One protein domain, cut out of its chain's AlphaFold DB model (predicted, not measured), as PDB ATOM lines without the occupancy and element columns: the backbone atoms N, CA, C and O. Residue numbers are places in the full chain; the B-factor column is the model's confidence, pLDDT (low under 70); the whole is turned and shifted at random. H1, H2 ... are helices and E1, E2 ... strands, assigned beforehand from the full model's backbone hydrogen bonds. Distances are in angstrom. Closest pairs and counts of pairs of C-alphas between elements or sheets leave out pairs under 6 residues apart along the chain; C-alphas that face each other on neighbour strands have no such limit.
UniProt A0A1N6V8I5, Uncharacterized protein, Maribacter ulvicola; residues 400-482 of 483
ATOM      1  N   GLU A 400     -52.009 -38.647  28.471       93.44
ATOM      2  CA  GLU A 400     -51.110 -38.233  29.557       93.44
ATOM      3  C   GLU A 400     -49.622 -38.184  29.159       93.44
ATOM      4  O   GLU A 400     -48.846 -37.450  29.766       93.44
ATOM      5  N   THR A 401     -49.168 -38.971  28.172       90.00
ATOM      6  CA  THR A 401     -47.731 -39.018  27.811       90.00
ATOM      7  C   THR A 401     -47.179 -37.661  27.350       90.00
ATOM      8  O   THR A 401     -46.069 -37.326  27.774       90.00
ATOM      9  N   PRO A 402     -47.888 -36.879  26.512       91.00
ATOM     10  CA  PRO A 402     -47.454 -35.534  26.145       91.00
ATOM     11  C   PRO A 402     -47.332 -34.610  27.360       91.00
ATOM     12  O   PRO A 402     -46.316 -33.936  27.494       91.00
ATOM     13  N   ILE A 403     -48.305 -34.664  28.279       91.25
ATOM     14  CA  ILE A 403     -48.346 -33.856  29.507       91.25
ATOM     15  C   ILE A 403     -47.117 -34.145  30.377       91.25
ATOM     16  O   ILE A 403     -46.360 -33.240  30.717       91.25
ATOM     17  N   VAL A 404     -46.838 -35.424  30.668       92.00
ATOM     18  CA  VAL A 404     -45.656 -35.799  31.470       92.00
ATOM     19  C   VAL A 404     -44.352 -35.379  30.806       92.00
ATOM     20  O   VAL A 404     -43.436 -34.940  31.493       92.00
ATOM     21  N   LYS A 405     -44.225 -35.543  29.483       92.69
ATOM     22  CA  LYS A 405     -43.015 -35.120  28.762       92.69
ATOM     23  C   LYS A 405     -42.820 -33.608  28.838       92.69
ATOM     24  O   LYS A 405     -41.702 -33.173  29.074       92.69
ATOM     25  N   PHE A 406     -43.893 -32.843  28.654       92.25
ATOM     26  CA  PHE A 406     -43.856 -31.391  28.732       92.25
ATOM     27  C   PHE A 406     -43.373 -30.919  30.105       92.25
ATOM     28  O   PHE A 406     -42.397 -30.178  30.174       92.25
ATOM     29  N   HIS A 407     -43.993 -31.404  31.183       91.62
ATOM     30  CA  HIS A 407     -43.623 -30.981  32.536       91.62
ATOM     31  C   HIS A 407     -42.211 -31.429  32.912       91.62
ATOM     32  O   HIS A 407     -41.445 -30.614  33.406       91.62
ATOM     33  N   ILE A 408     -41.809 -32.669  32.588       92.06
ATOM     34  CA  ILE A 408     -40.439 -33.148  32.857       92.06
ATOM     35  C   ILE A 408     -39.382 -32.295  32.141       92.06
ATOM     36  O   ILE A 408     -38.361 -31.966  32.738       92.06
ATOM     37  N   ASN A 409     -39.618 -31.921  30.883       91.31
ATOM     38  CA  ASN A 409     -38.653 -31.136  30.110       91.31
ATOM     39  C   ASN A 409     -38.527 -29.682  30.594       91.31
ATOM     40  O   ASN A 409     -37.558 -29.020  30.242       91.31
ATOM     41  N   ASN A 410     -39.490 -29.184  31.374       88.81
ATOM     42  CA  ASN A 410     -39.533 -27.795  31.826       88.81
ATOM     43  C   ASN A 410     -39.361 -27.635  33.345       88.81
ATOM     44  O   ASN A 410     -39.502 -26.519  33.830       88.81
ATOM     45  N   LEU A 411     -39.014 -28.699  34.084       89.31
ATOM     46  CA  LEU A 411     -38.968 -28.678  35.556       89.31
ATOM     47  C   LEU A 411     -38.121 -27.541  36.142       89.31
ATOM     48  O   LEU A 411     -38.512 -26.955  37.144       89.31
ATOM     49  N   LEU A 412     -36.994 -27.194  35.512       85.25
ATOM     50  CA  LEU A 412     -36.113 -26.107  35.970       85.25
ATOM     51  C   LEU A 412     -36.766 -24.718  35.900       85.25
ATOM     52  O   LEU A 412     -36.381 -23.821  36.641       85.25
ATOM     53  N   ASN A 413     -37.751 -24.549  35.017       83.19
ATOM     54  CA  ASN A 413     -38.387 -23.267  34.718       83.19
ATOM     55  C   ASN A 413     -39.827 -23.187  35.246       83.19
ATOM     56  O   ASN A 413     -40.529 -22.211  34.977       83.19
ATOM     57  N   THR A 414     -40.295 -24.210  35.966       84.62
ATOM     58  CA  THR A 414     -41.661 -24.288  36.494       84.62
ATOM     59  C   THR A 414     -41.677 -24.365  38.013       84.62
ATOM     60  O   THR A 414     -40.749 -24.873  38.635       84.62
ATOM     61  N   ARG A 415     -42.777 -23.898  38.611       88.12
ATOM     62  CA  ARG A 415     -43.119 -24.116  40.021       88.12
ATOM     63  C   ARG A 415     -44.477 -24.802  40.077       88.12
ATOM     64  O   ARG A 415     -45.504 -24.138  40.080       88.12
ATOM     65  N   LEU A 416     -44.477 -26.131  40.023       91.62
ATOM     66  CA  LEU A 416     -45.713 -26.915  40.004       91.62
ATOM     67  C   LEU A 416     -46.348 -26.996  41.399       91.62
ATOM     68  O   LEU A 416     -45.655 -27.282  42.371       91.62
ATOM     69  N   ASN A 417     -47.668 -26.825  41.484       94.31
ATOM     70  CA  ASN A 417     -48.466 -27.174  42.662       94.31
ATOM     71  C   ASN A 417     -49.250 -28.471  42.394       94.31
ATOM     72  O   ASN A 417     -50.072 -28.539  41.473       94.31
ATOM     73  N   LEU A 418     -48.963 -29.524  43.159       95.12
ATOM     74  CA  LEU A 418     -49.390 -30.893  42.877       95.12
ATOM     75  C   LEU A 418     -50.261 -31.447  44.005       95.12
ATOM     76  O   LEU A 418     -49.864 -31.469  45.163       95.12
ATOM     77  N   LEU A 419     -51.424 -31.987  43.644       96.38
ATOM     78  CA  LEU A 419     -52.204 -32.878  44.502       96.38
ATOM     79  C   LEU A 419     -51.835 -34.328  44.174       96.38
ATOM     80  O   LEU A 419     -52.163 -34.825  43.093       96.38
ATOM     81  N   ILE A 420     -51.147 -34.995  45.094       92.94
ATOM     82  CA  ILE A 420     -50.621 -36.351  44.935       92.94
ATOM     83  C   ILE A 420     -51.491 -37.319  45.729       92.94
ATOM     84  O   ILE A 420     -51.584 -37.222  46.948       92.94
ATOM     85  N   GLU A 421     -52.094 -38.280  45.034       94.06
ATOM     86  CA  GLU A 421     -52.878 -39.363  45.626       94.06
ATOM     87  C   GLU A 421     -52.034 -40.644  45.691       94.06
ATOM     88  O   GLU A 421     -51.506 -41.113  44.671       94.06
ATOM     89  N   TYR A 422     -51.928 -41.243  46.874       91.62
ATOM     90  CA  TYR A 422     -51.122 -42.437  47.129       91.62
ATOM     91  C   TYR A 422     -51.860 -43.448  48.008       91.62
ATOM     92  O   TYR A 422     -52.853 -43.135  48.659       91.62
ATOM     93  N   ARG A 423     -51.398 -44.702  47.980       90.06
ATOM     94  CA  ARG A 423     -51.971 -45.789  48.782       90.06
ATOM     95  C   ARG A 423     -51.116 -46.084  50.007       90.06
ATOM     96  O   ARG A 423     -49.952 -46.462  49.859       90.06
ATOM     97  N   HIS A 424     -51.718 -46.019  51.186       83.69
ATOM     98  CA  HIS A 424     -51.103 -46.397  52.455       83.69
ATOM     99  C   HIS A 424     -52.072 -47.289  53.245       83.69
ATOM    100  O   HIS A 424     -53.244 -46.968  53.367       83.69
ATOM    101  N   ASN A 425     -51.615 -48.464  53.693       82.81
ATOM    102  CA  ASN A 425     -52.407 -49.429  54.481       82.81
ATOM    103  C   ASN A 425     -53.810 -49.748  53.920       82.81
ATOM    104  O   ASN A 425     -54.778 -49.906  54.653       82.81
ATOM    105  N   GLY A 426     -53.927 -49.841  52.591       79.75
ATOM    106  CA  GLY A 426     -55.194 -50.138  51.909       79.75
ATOM    107  C   GLY A 426     -56.110 -48.928  51.683       79.75
ATOM    108  O   GLY A 426     -57.065 -49.044  50.916       79.75
ATOM    109  N   ILE A 427     -55.776 -47.767  52.247       81.69
ATOM    110  CA  ILE A 427     -56.519 -46.512  52.120       81.69
ATOM    111  C   ILE A 427     -55.844 -45.623  51.062       81.69
ATOM    112  O   ILE A 427     -54.632 -45.697  50.838       81.69
ATOM    113  N   CYS A 428     -56.647 -44.837  50.341       87.00
ATOM    114  CA  CYS A 428     -56.158 -43.816  49.416       87.00
ATOM    115  C   CYS A 428     -56.154 -42.462  50.126       87.00
ATOM    116  O   CYS A 428     -57.209 -41.982  50.531       87.00
ATOM    117  N   GLU A 429     -54.984 -41.848  50.218       88.56
ATOM    118  CA  GLU A 429     -54.779 -40.537  50.830       88.56
ATOM    119  C   GLU A 429     -54.293 -39.546  49.770       88.56
ATOM    120  O   GLU A 429     -53.760 -39.943  48.728       88.56
ATOM    121  N   ALA A 430     -54.497 -38.253  50.021       91.38
ATOM    122  CA  ALA A 430     -54.087 -37.185  49.121       91.38
ATOM    123  C   ALA A 430     -53.338 -36.098  49.890       91.38
ATOM    124  O   ALA A 430     -53.788 -35.657  50.943       91.38
ATOM    125  N   VAL A 431     -52.215 -35.647  49.338       90.31
ATOM    126  CA  VAL A 431     -51.415 -34.550  49.890       90.31
ATOM    127  C   VAL A 431     -51.181 -33.501  48.815       90.31
ATOM    128  O   VAL A 431     -50.988 -33.839  47.645       90.31
ATOM    129  N   GLN A 432     -51.229 -32.229  49.197       93.81
ATOM    130  CA  GLN A 432     -50.888 -31.125  48.311       93.81
ATOM    131  C   GLN A 432     -49.473 -30.650  48.631       93.81
ATOM    132  O   GLN A 432     -49.199 -30.308  49.775       93.81
ATOM    133  N   LEU A 433     -48.597 -30.654  47.628       91.44
ATOM    134  CA  LEU A 433     -47.195 -30.258  47.742       91.44
ATOM    135  C   LEU A 433     -46.796 -29.407  46.537       91.44
ATOM    136  O   LEU A 433     -47.200 -29.675  45.401       91.44
ATOM    137  N   THR A 434     -45.963 -28.405  46.772       92.69
ATOM    138  CA  THR A 434     -45.269 -27.662  45.720       92.69
ATOM    139  C   THR A 434     -44.058 -28.443  45.211       92.69
ATOM    140  O   THR A 434     -43.548 -29.350  45.865       92.69
ATOM    141  N   GLN A 435     -43.571 -28.089  44.023       91.75
ATOM    142  CA  GLN A 435     -42.454 -28.769  43.366       91.75
ATOM    143  C   GLN A 435     -41.208 -28.877  44.257       91.75
ATOM    144  O   GLN A 435     -40.564 -29.922  44.253       91.75
ATOM    145  N   ASN A 436     -40.895 -27.839  45.034       89.50
ATOM    146  CA  ASN A 436     -39.700 -27.796  45.883       89.50
ATOM    147  C   ASN A 436     -39.847 -28.644  47.158       89.50
ATOM    148  O   ASN A 436     -38.854 -29.112  47.699       89.50
ATOM    149  N   GLU A 437     -41.075 -28.885  47.619       88.12
ATOM    150  CA  GLU A 437     -41.360 -29.701  48.810       88.12
ATOM    151  C   GLU A 437     -41.305 -31.210  48.516       88.12
ATOM    152  O   GLU A 437     -41.320 -32.041  49.424       88.12
ATOM    153  N   ILE A 438     -41.253 -31.597  47.239       90.38
ATOM    154  CA  ILE A 438     -41.269 -33.002  46.833       90.38
ATOM    155  C   ILE A 438     -39.852 -33.575  46.909       90.38
ATOM    156  O   ILE A 438     -39.049 -33.427  45.989       90.38
ATOM    157  N   ASN A 439     -39.575 -34.299  47.989       87.88
ATOM    158  CA  ASN A 439     -38.362 -35.094  48.153       87.88
ATOM    159  C   ASN A 439     -38.725 -36.544  48.514       87.88
ATOM    160  O   ASN A 439     -38.651 -36.962  49.668       87.88
ATOM    161  N   ALA A 440     -39.239 -37.293  47.532       87.31
ATOM    162  CA  ALA A 440     -39.817 -38.611  47.772       87.31
ATOM    163  C   ALA A 440     -38.839 -39.747  47.407       87.31
ATOM    164  O   ALA A 440     -38.464 -39.875  46.237       87.31
ATOM    165  N   PRO A 441     -38.495 -40.653  48.346       85.94
ATOM    166  CA  PRO A 441     -37.687 -41.827  48.036       85.94
ATOM    167  C   PRO A 441     -38.451 -42.805  47.132       85.94
ATOM    168  O   PRO A 441     -39.686 -42.855  47.121       85.94
ATOM    169  N   TYR A 442     -37.718 -43.643  46.391       86.06
ATOM    170  CA  TYR A 442     -38.286 -44.540  45.374       86.06
ATOM    171  C   TYR A 442     -39.451 -45.406  45.890       86.06
ATOM    172  O   TYR A 442     -40.469 -45.550  45.206       86.06
ATOM    173  N   TYR A 443     -39.343 -45.949  47.109       84.75
ATOM    174  CA  TYR A 443     -40.396 -46.779  47.705       84.75
ATOM    175  C   TYR A 443     -41.702 -45.998  47.939       84.75
ATOM    176  O   TYR A 443     -42.787 -46.573  47.834       84.75
ATOM    177  N   TRP A 444     -41.620 -44.694  48.218       88.31
ATOM    178  CA  TRP A 444     -42.786 -43.834  48.403       88.31
ATOM    179  C   TRP A 444     -43.428 -43.501  47.055       88.31
ATOM    180  O   TRP A 444     -44.639 -43.644  46.888       88.31
ATOM    181  N   VAL A 445     -42.612 -43.209  46.036       89.19
ATOM    182  CA  VAL A 445     -43.091 -43.008  44.657       89.19
ATOM    183  C   VAL A 445     -43.863 -44.234  44.151       89.19
ATOM    184  O   VAL A 445     -44.866 -44.095  43.451       89.19
ATOM    185  N   GLN A 446     -43.477 -45.453  44.540       89.25
ATOM    186  CA  GLN A 446     -44.211 -46.663  44.153       89.25
ATOM    187  C   GLN A 446     -45.646 -46.735  44.694       89.25
ATOM    188  O   GLN A 446     -46.485 -47.402  44.076       89.25
ATOM    189  N   LYS A 447     -45.956 -46.013  45.774       90.56
ATOM    190  CA  LYS A 447     -47.298 -45.944  46.364       90.56
ATOM    191  C   LYS A 447     -48.215 -44.940  45.663       90.56
ATOM    192  O   LYS A 447     -49.426 -44.993  45.867       90.56
ATOM    193  N   VAL A 448     -47.680 -44.073  44.800       91.94
ATOM    194  CA  VAL A 448     -48.465 -43.060  44.078       91.94
ATOM    195  C   VAL A 448     -49.394 -43.701  43.045       91.94
ATOM    196  O   VAL A 448     -48.977 -44.503  42.199       91.94
ATOM    197  N   ILE A 449     -50.659 -43.286  43.080       92.44
ATOM    198  CA  ILE A 449     -51.714 -43.707  42.156       92.44
ATOM    199  C   ILE A 449     -51.986 -42.622  41.113       92.44
ATOM    200  O   ILE A 449     -52.163 -42.943  39.933       92.44
ATOM    201  N   LYS A 450     -52.022 -41.354  41.525       94.69
ATOM    202  CA  LYS A 450     -52.431 -40.234  40.675       94.69
ATOM    203  C   LYS A 450     -51.769 -38.937  41.138       94.69
ATOM    204  O   LYS A 450     -51.482 -38.775  42.316       94.69
ATOM    205  N   ALA A 451     -51.506 -38.037  40.201       95.44
ATOM    206  CA  ALA A 451     -51.015 -36.695  40.487       95.44
ATOM    207  C   ALA A 451     -51.791 -35.692  39.635       95.44
ATOM    208  O   ALA A 451     -51.907 -35.883  38.424       95.44
ATOM    209  N   THR A 452     -52.321 -34.650  40.265       95.81
ATOM    210  CA  THR A 452     -53.079 -33.586  39.600       95.81
ATOM    211  C   THR A 452     -52.330 -32.272  39.754       95.81
ATOM    212  O   THR A 452     -52.020 -31.874  40.874       95.81
ATOM    213  N   ILE A 453     -52.055 -31.592  38.647       94.44
ATOM    214  CA  ILE A 453     -51.442 -30.262  38.644       94.44
ATOM    215  C   ILE A 453     -52.561 -29.251  38.872       94.44
ATOM    216  O   ILE A 453     -53.490 -29.166  38.072       94.44
ATOM    217  N   LYS A 454     -52.517 -28.522  39.988       91.44
ATOM    218  CA  LYS A 454     -53.616 -27.646  40.419       91.44
ATOM    219  C   LYS A 454     -53.841 -26.475  39.470       91.44
ATOM    220  O   LYS A 454     -54.992 -26.153  39.195       91.44
ATOM    221  N   ASP A 455     -52.769 -25.913  38.925       83.19
ATOM    222  CA  ASP A 455     -52.839 -24.717  38.080       83.19
ATOM    223  C   ASP A 455     -53.525 -24.989  36.734       83.19
ATOM    224  O   ASP A 455     -54.239 -24.142  36.204       83.19
ATOM    225  N   THR A 456     -53.331 -26.190  36.179       85.75
ATOM    226  CA  THR A 456     -53.864 -26.578  34.862       85.75
ATOM    227  C   THR A 456     -55.043 -27.549  34.944       85.75
ATOM    228  O   THR A 456     -55.746 -27.750  33.954       85.75
ATOM    229  N   GLY A 457     -55.265 -28.186  36.098       89.06
ATOM    230  CA  GLY A 457     -56.222 -29.284  36.269       89.06
ATOM    231  C   GLY A 457     -55.793 -30.598  35.598       89.06
ATOM    232  O   GLY A 457     -56.554 -31.570  35.582       89.06
ATOM    233  N   GLU A 458     -54.587 -30.660  35.030       92.31
ATOM    234  CA  GLU A 458     -54.094 -31.838  34.324       92.31
ATOM    235  C   GLU A 458     -53.839 -32.996  35.292       92.31
ATOM    236  O   GLU A 458     -53.211 -32.840  36.337       92.31
ATOM    237  N   THR A 459     -54.313 -34.187  34.925       93.25
ATOM    238  CA  THR A 459     -54.241 -35.381  35.770       93.25
ATOM    239  C   THR A 459     -53.369 -36.457  35.138       93.25
ATOM    240  O   THR A 459     -53.560 -36.832  33.982       93.25
ATOM    241  N   LEU A 460     -52.463 -37.022  35.931       93.81
ATOM    242  CA  LEU A 460     -51.570 -38.114  35.565       93.81
ATOM    243  C   LEU A 460     -51.874 -39.351  36.404       93.81
ATOM    244  O   LEU A 460     -52.115 -39.242  37.603       93.81
ATOM    245  N   THR A 461     -51.812 -40.540  35.805       93.12
ATOM    246  CA  THR A 461     -52.168 -41.794  36.483       93.12
ATOM    247  C   THR A 461     -51.048 -42.832  36.447       93.12
ATOM    248  O   THR A 461     -50.322 -43.013  35.457       93.12
ATOM    249  N   SER A 462     -50.938 -43.597  37.533       86.88
ATOM    250  CA  SER A 462     -50.036 -44.739  37.685       86.88
ATOM    251  C   SER A 462     -48.590 -44.371  37.311       86.88
ATOM    252  O   SER A 462     -48.037 -43.403  37.825       86.88
ATOM    253  N   HIS A 463     -47.975 -45.098  36.375       89.81
ATOM    254  CA  HIS A 463     -46.588 -44.909  35.947       89.81
ATOM    255  C   HIS A 463     -46.245 -43.466  35.530       89.81
ATOM    256  O   HIS A 463     -45.105 -43.040  35.662       89.81
ATOM    257  N   ARG A 464     -47.202 -42.700  35.000       94.69
ATOM    258  CA  ARG A 464     -46.965 -41.331  34.510       94.69
ATOM    259  C   ARG A 464     -46.862 -40.326  35.655       94.69
ATOM    260  O   ARG A 464     -45.923 -39.538  35.659       94.69
ATOM    261  N   ALA A 465     -47.736 -40.450  36.655       93.94
ATOM    262  CA  ALA A 465     -47.629 -39.708  37.910       93.94
ATOM    263  C   ALA A 465     -46.308 -40.027  38.624       93.94
ATOM    264  O   ALA A 465     -45.542 -39.123  38.945       93.94
ATOM    265  N   LYS A 466     -45.984 -41.323  38.757       95.06
ATOM    266  CA  LYS A 466     -44.716 -41.788  39.342       95.06
ATOM    267  C   LYS A 466     -43.499 -41.197  38.638       95.06
ATOM    268  O   LYS A 466     -42.556 -40.767  39.290       95.06
ATOM    269  N   ARG A 467     -43.520 -41.159  37.300       95.06
ATOM    270  CA  ARG A 467     -42.406 -40.632  36.505       95.06
ATOM    271  C   ARG A 467     -42.178 -39.145  36.756       95.06
ATOM    272  O   ARG A 467     -41.028 -38.756  36.891       95.06
ATOM    273  N   LEU A 468     -43.245 -38.346  36.832       94.69
ATOM    274  CA  LEU A 468     -43.136 -36.917  37.128       94.69
ATOM    275  C   LEU A 468     -42.554 -36.684  38.532       94.69
ATOM    276  O   LEU A 468     -41.562 -35.980  38.660       94.69
ATOM    277  N   ILE A 469     -43.114 -37.333  39.557       93.88
ATOM    278  CA  ILE A 469     -42.671 -37.171  40.954       93.88
ATOM    279  C   ILE A 469     -41.216 -37.619  41.137       93.88
ATOM    280  O   ILE A 469     -40.441 -36.942  41.809       93.88
ATOM    281  N   ASN A 470     -40.817 -38.722  40.496       94.00
ATOM    282  CA  ASN A 470     -39.432 -39.192  40.525       94.00
ATOM    283  C   ASN A 470     -38.472 -38.198  39.851       94.00
ATOM    284  O   ASN A 470     -37.363 -37.996  40.329       94.00
ATOM    285  N   SER A 471     -38.881 -37.574  38.741       93.56
ATOM    286  CA  SER A 471     -38.075 -36.545  38.074       93.56
ATOM    287  C   SER A 471     -37.934 -35.277  38.917       93.56
ATOM    288  O   SER A 471     -36.843 -34.722  38.958       93.56
ATOM    289  N   ILE A 472     -38.995 -34.859  39.615       93.38
ATOM    290  CA  ILE A 472     -38.947 -33.724  40.549       93.38
ATOM    291  C   ILE A 472     -38.013 -34.034  41.724       93.38
ATOM    292  O   ILE A 472     -37.106 -33.259  41.995       93.38
ATOM    293  N   SER A 473     -38.168 -35.203  42.355       91.75
ATOM    294  CA  SER A 473     -37.334 -35.590  43.506       91.75
ATOM    295  C   SER A 473     -35.849 -35.630  43.123       91.75
ATOM    296  O   SER A 473     -35.009 -35.090  43.832       91.75
ATOM    297  N   LYS A 474     -35.514 -36.182  41.944       90.94
ATOM    298  CA  LYS A 474     -34.140 -36.168  41.411       90.94
ATOM    299  C   LYS A 474     -33.592 -34.761  41.190       90.94
ATOM    300  O   LYS A 474     -32.420 -34.531  41.456       90.94
ATOM    301  N   LEU A 475     -34.413 -33.846  40.676       90.69
ATOM    302  CA  LEU A 475     -33.995 -32.464  40.464       90.69
ATOM    303  C   LEU A 475     -33.682 -31.774  41.796       90.69
ATOM    304  O   LEU A 475     -32.632 -31.149  41.916       90.69
ATOM    305  N   ASN A 476     -34.557 -31.938  42.788       88.62
ATOM    306  CA  ASN A 476     -34.390 -31.330  44.107       88.62
ATOM    307  C   ASN A 476     -33.154 -31.885  44.836       88.62
ATOM    308  O   ASN A 476     -32.425 -31.117  45.453       88.62
ATOM    309  N   HIS A 477     -32.853 -33.184  44.704       86.12
ATOM    310  CA  HIS A 477     -31.600 -33.753  45.216       86.12
ATOM    311  C   HIS A 477     -30.359 -33.083  44.604       86.12
ATOM    312  O   HIS A 477     -29.486 -32.648  45.344       86.12
ATOM    313  N   ILE A 478     -30.310 -32.926  43.274       84.75
ATOM    314  CA  ILE A 478     -29.176 -32.282  42.583       84.75
ATOM    315  C   ILE A 478     -29.016 -30.812  43.003       84.75
ATOM    316  O   ILE A 478     -27.900 -30.302  43.056       84.75
ATOM    317  N   GLN A 479     -30.120 -30.106  43.259       80.56
ATOM    318  CA  GLN A 479     -30.080 -28.711  43.705       80.56
ATOM    319  C   GLN A 479     -29.600 -28.582  45.154       80.56
ATOM    320  O   GLN A 479     -28.838 -27.667  45.444       80.56
ATOM    321  N   ASN A 480     -29.974 -29.519  46.027       76.00
ATOM    322  CA  ASN A 480     -29.535 -29.537  47.421       76.00
ATOM    323  C   ASN A 480     -28.065 -29.955  47.597       76.00
ATOM    324  O   ASN A 480     -27.480 -29.609  48.607       76.00
ATOM    325  N   GLU A 481     -27.465 -30.679  46.644       71.50
ATOM    326  CA  GLU A 481     -26.029 -31.029  46.661       71.50
ATOM    327  C   GLU A 481     -25.113 -29.903  46.134       71.50
ATOM    328  O   GLU A 481     -23.893 -29.992  46.245       71.50
ATOM    329  N   ARG A 482     -25.679 -28.864  45.501       58.06
ATOM    330  CA  ARG A 482     -24.939 -27.714  44.938       58.06
ATOM    331  C   ARG A 482     -24.927 -26.481  45.847       58.06
ATOM    332  O   ARG A 482     -24.277 -25.495  45.498       58.06
TER     333      ARG A 482
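This is residues 400 to 482 of the 483 residues of an uncharacterized protein of Maribacter ulvicola (UniProt A0A1N6V8I5). A strongly twisted four-stranded sheet forms a wall; the long helix H3 crosses one face, with H1 side by side with H3 near strand E4, and short H2 packs on H3. H1 and H3 on one face of the sheet make two layers. The 83 printed residues include three named helices and four named strands, in the order H1 E1 E2 H2 E3 E4 H3; the antiparallel sheet runs E2 E1 E3 E4, and the class is mixed. It is compact, with a radius of gyration of the C-alphas of 12.0 A and spans of 38 by 27 by 19 A.

Start at E1, residues 417 to 424: N 420 is 2.8 A from O 431 of its hairpin partner E2, residues 427 to 434. Beside E1 find E3, residues 448 to 453, with N 419 and O 452 2.8 A apart. E3 forms a hairpin with E4, residues 459 to 461; N 460 and O 451 are 2.8 A apart. H3, residues 463 to 480, runs across the strands, 69 degrees from E1 on the local plane; its closest C-alpha pair with E3 is Ala 465 and Ala 451, 5.2 A. H1, residues 400 to 409, touches residues 464 to 472 of H3 at a shallow tilt of 8 degrees, the same way; closest are C-alphas Val 404 and Leu 468, 6.3 A. H2, residues 442 to 445, touches residues 466 to 470 of H3; closest are C-alphas Val 445 and Lys 466, 5.7 A. E2, H2 and E3 form a split strand-helix-strand unit, E1 lying between its same-way strands, with a right-handed crossover. In H1 and H3 every O i to N i+4 pair is within hydrogen-bond range; H2 is too short for one.

Find C-alpha 400 at (-51.110, -38.233, 29.557), where H1 begins its 14.3 A. E1 spans 21.7 A, E2 22.9 A and E3 14.2 A; E4 and H2 are short. H3 runs 25.7 A to C-alpha 480 at (-29.535, -29.537, 47.421).

The C-alphas farthest apart, Gly 426 and Arg 482, are 38.3 A apart. The printed part has no cut and no long link; residue 482 alone has pLDDT under 70.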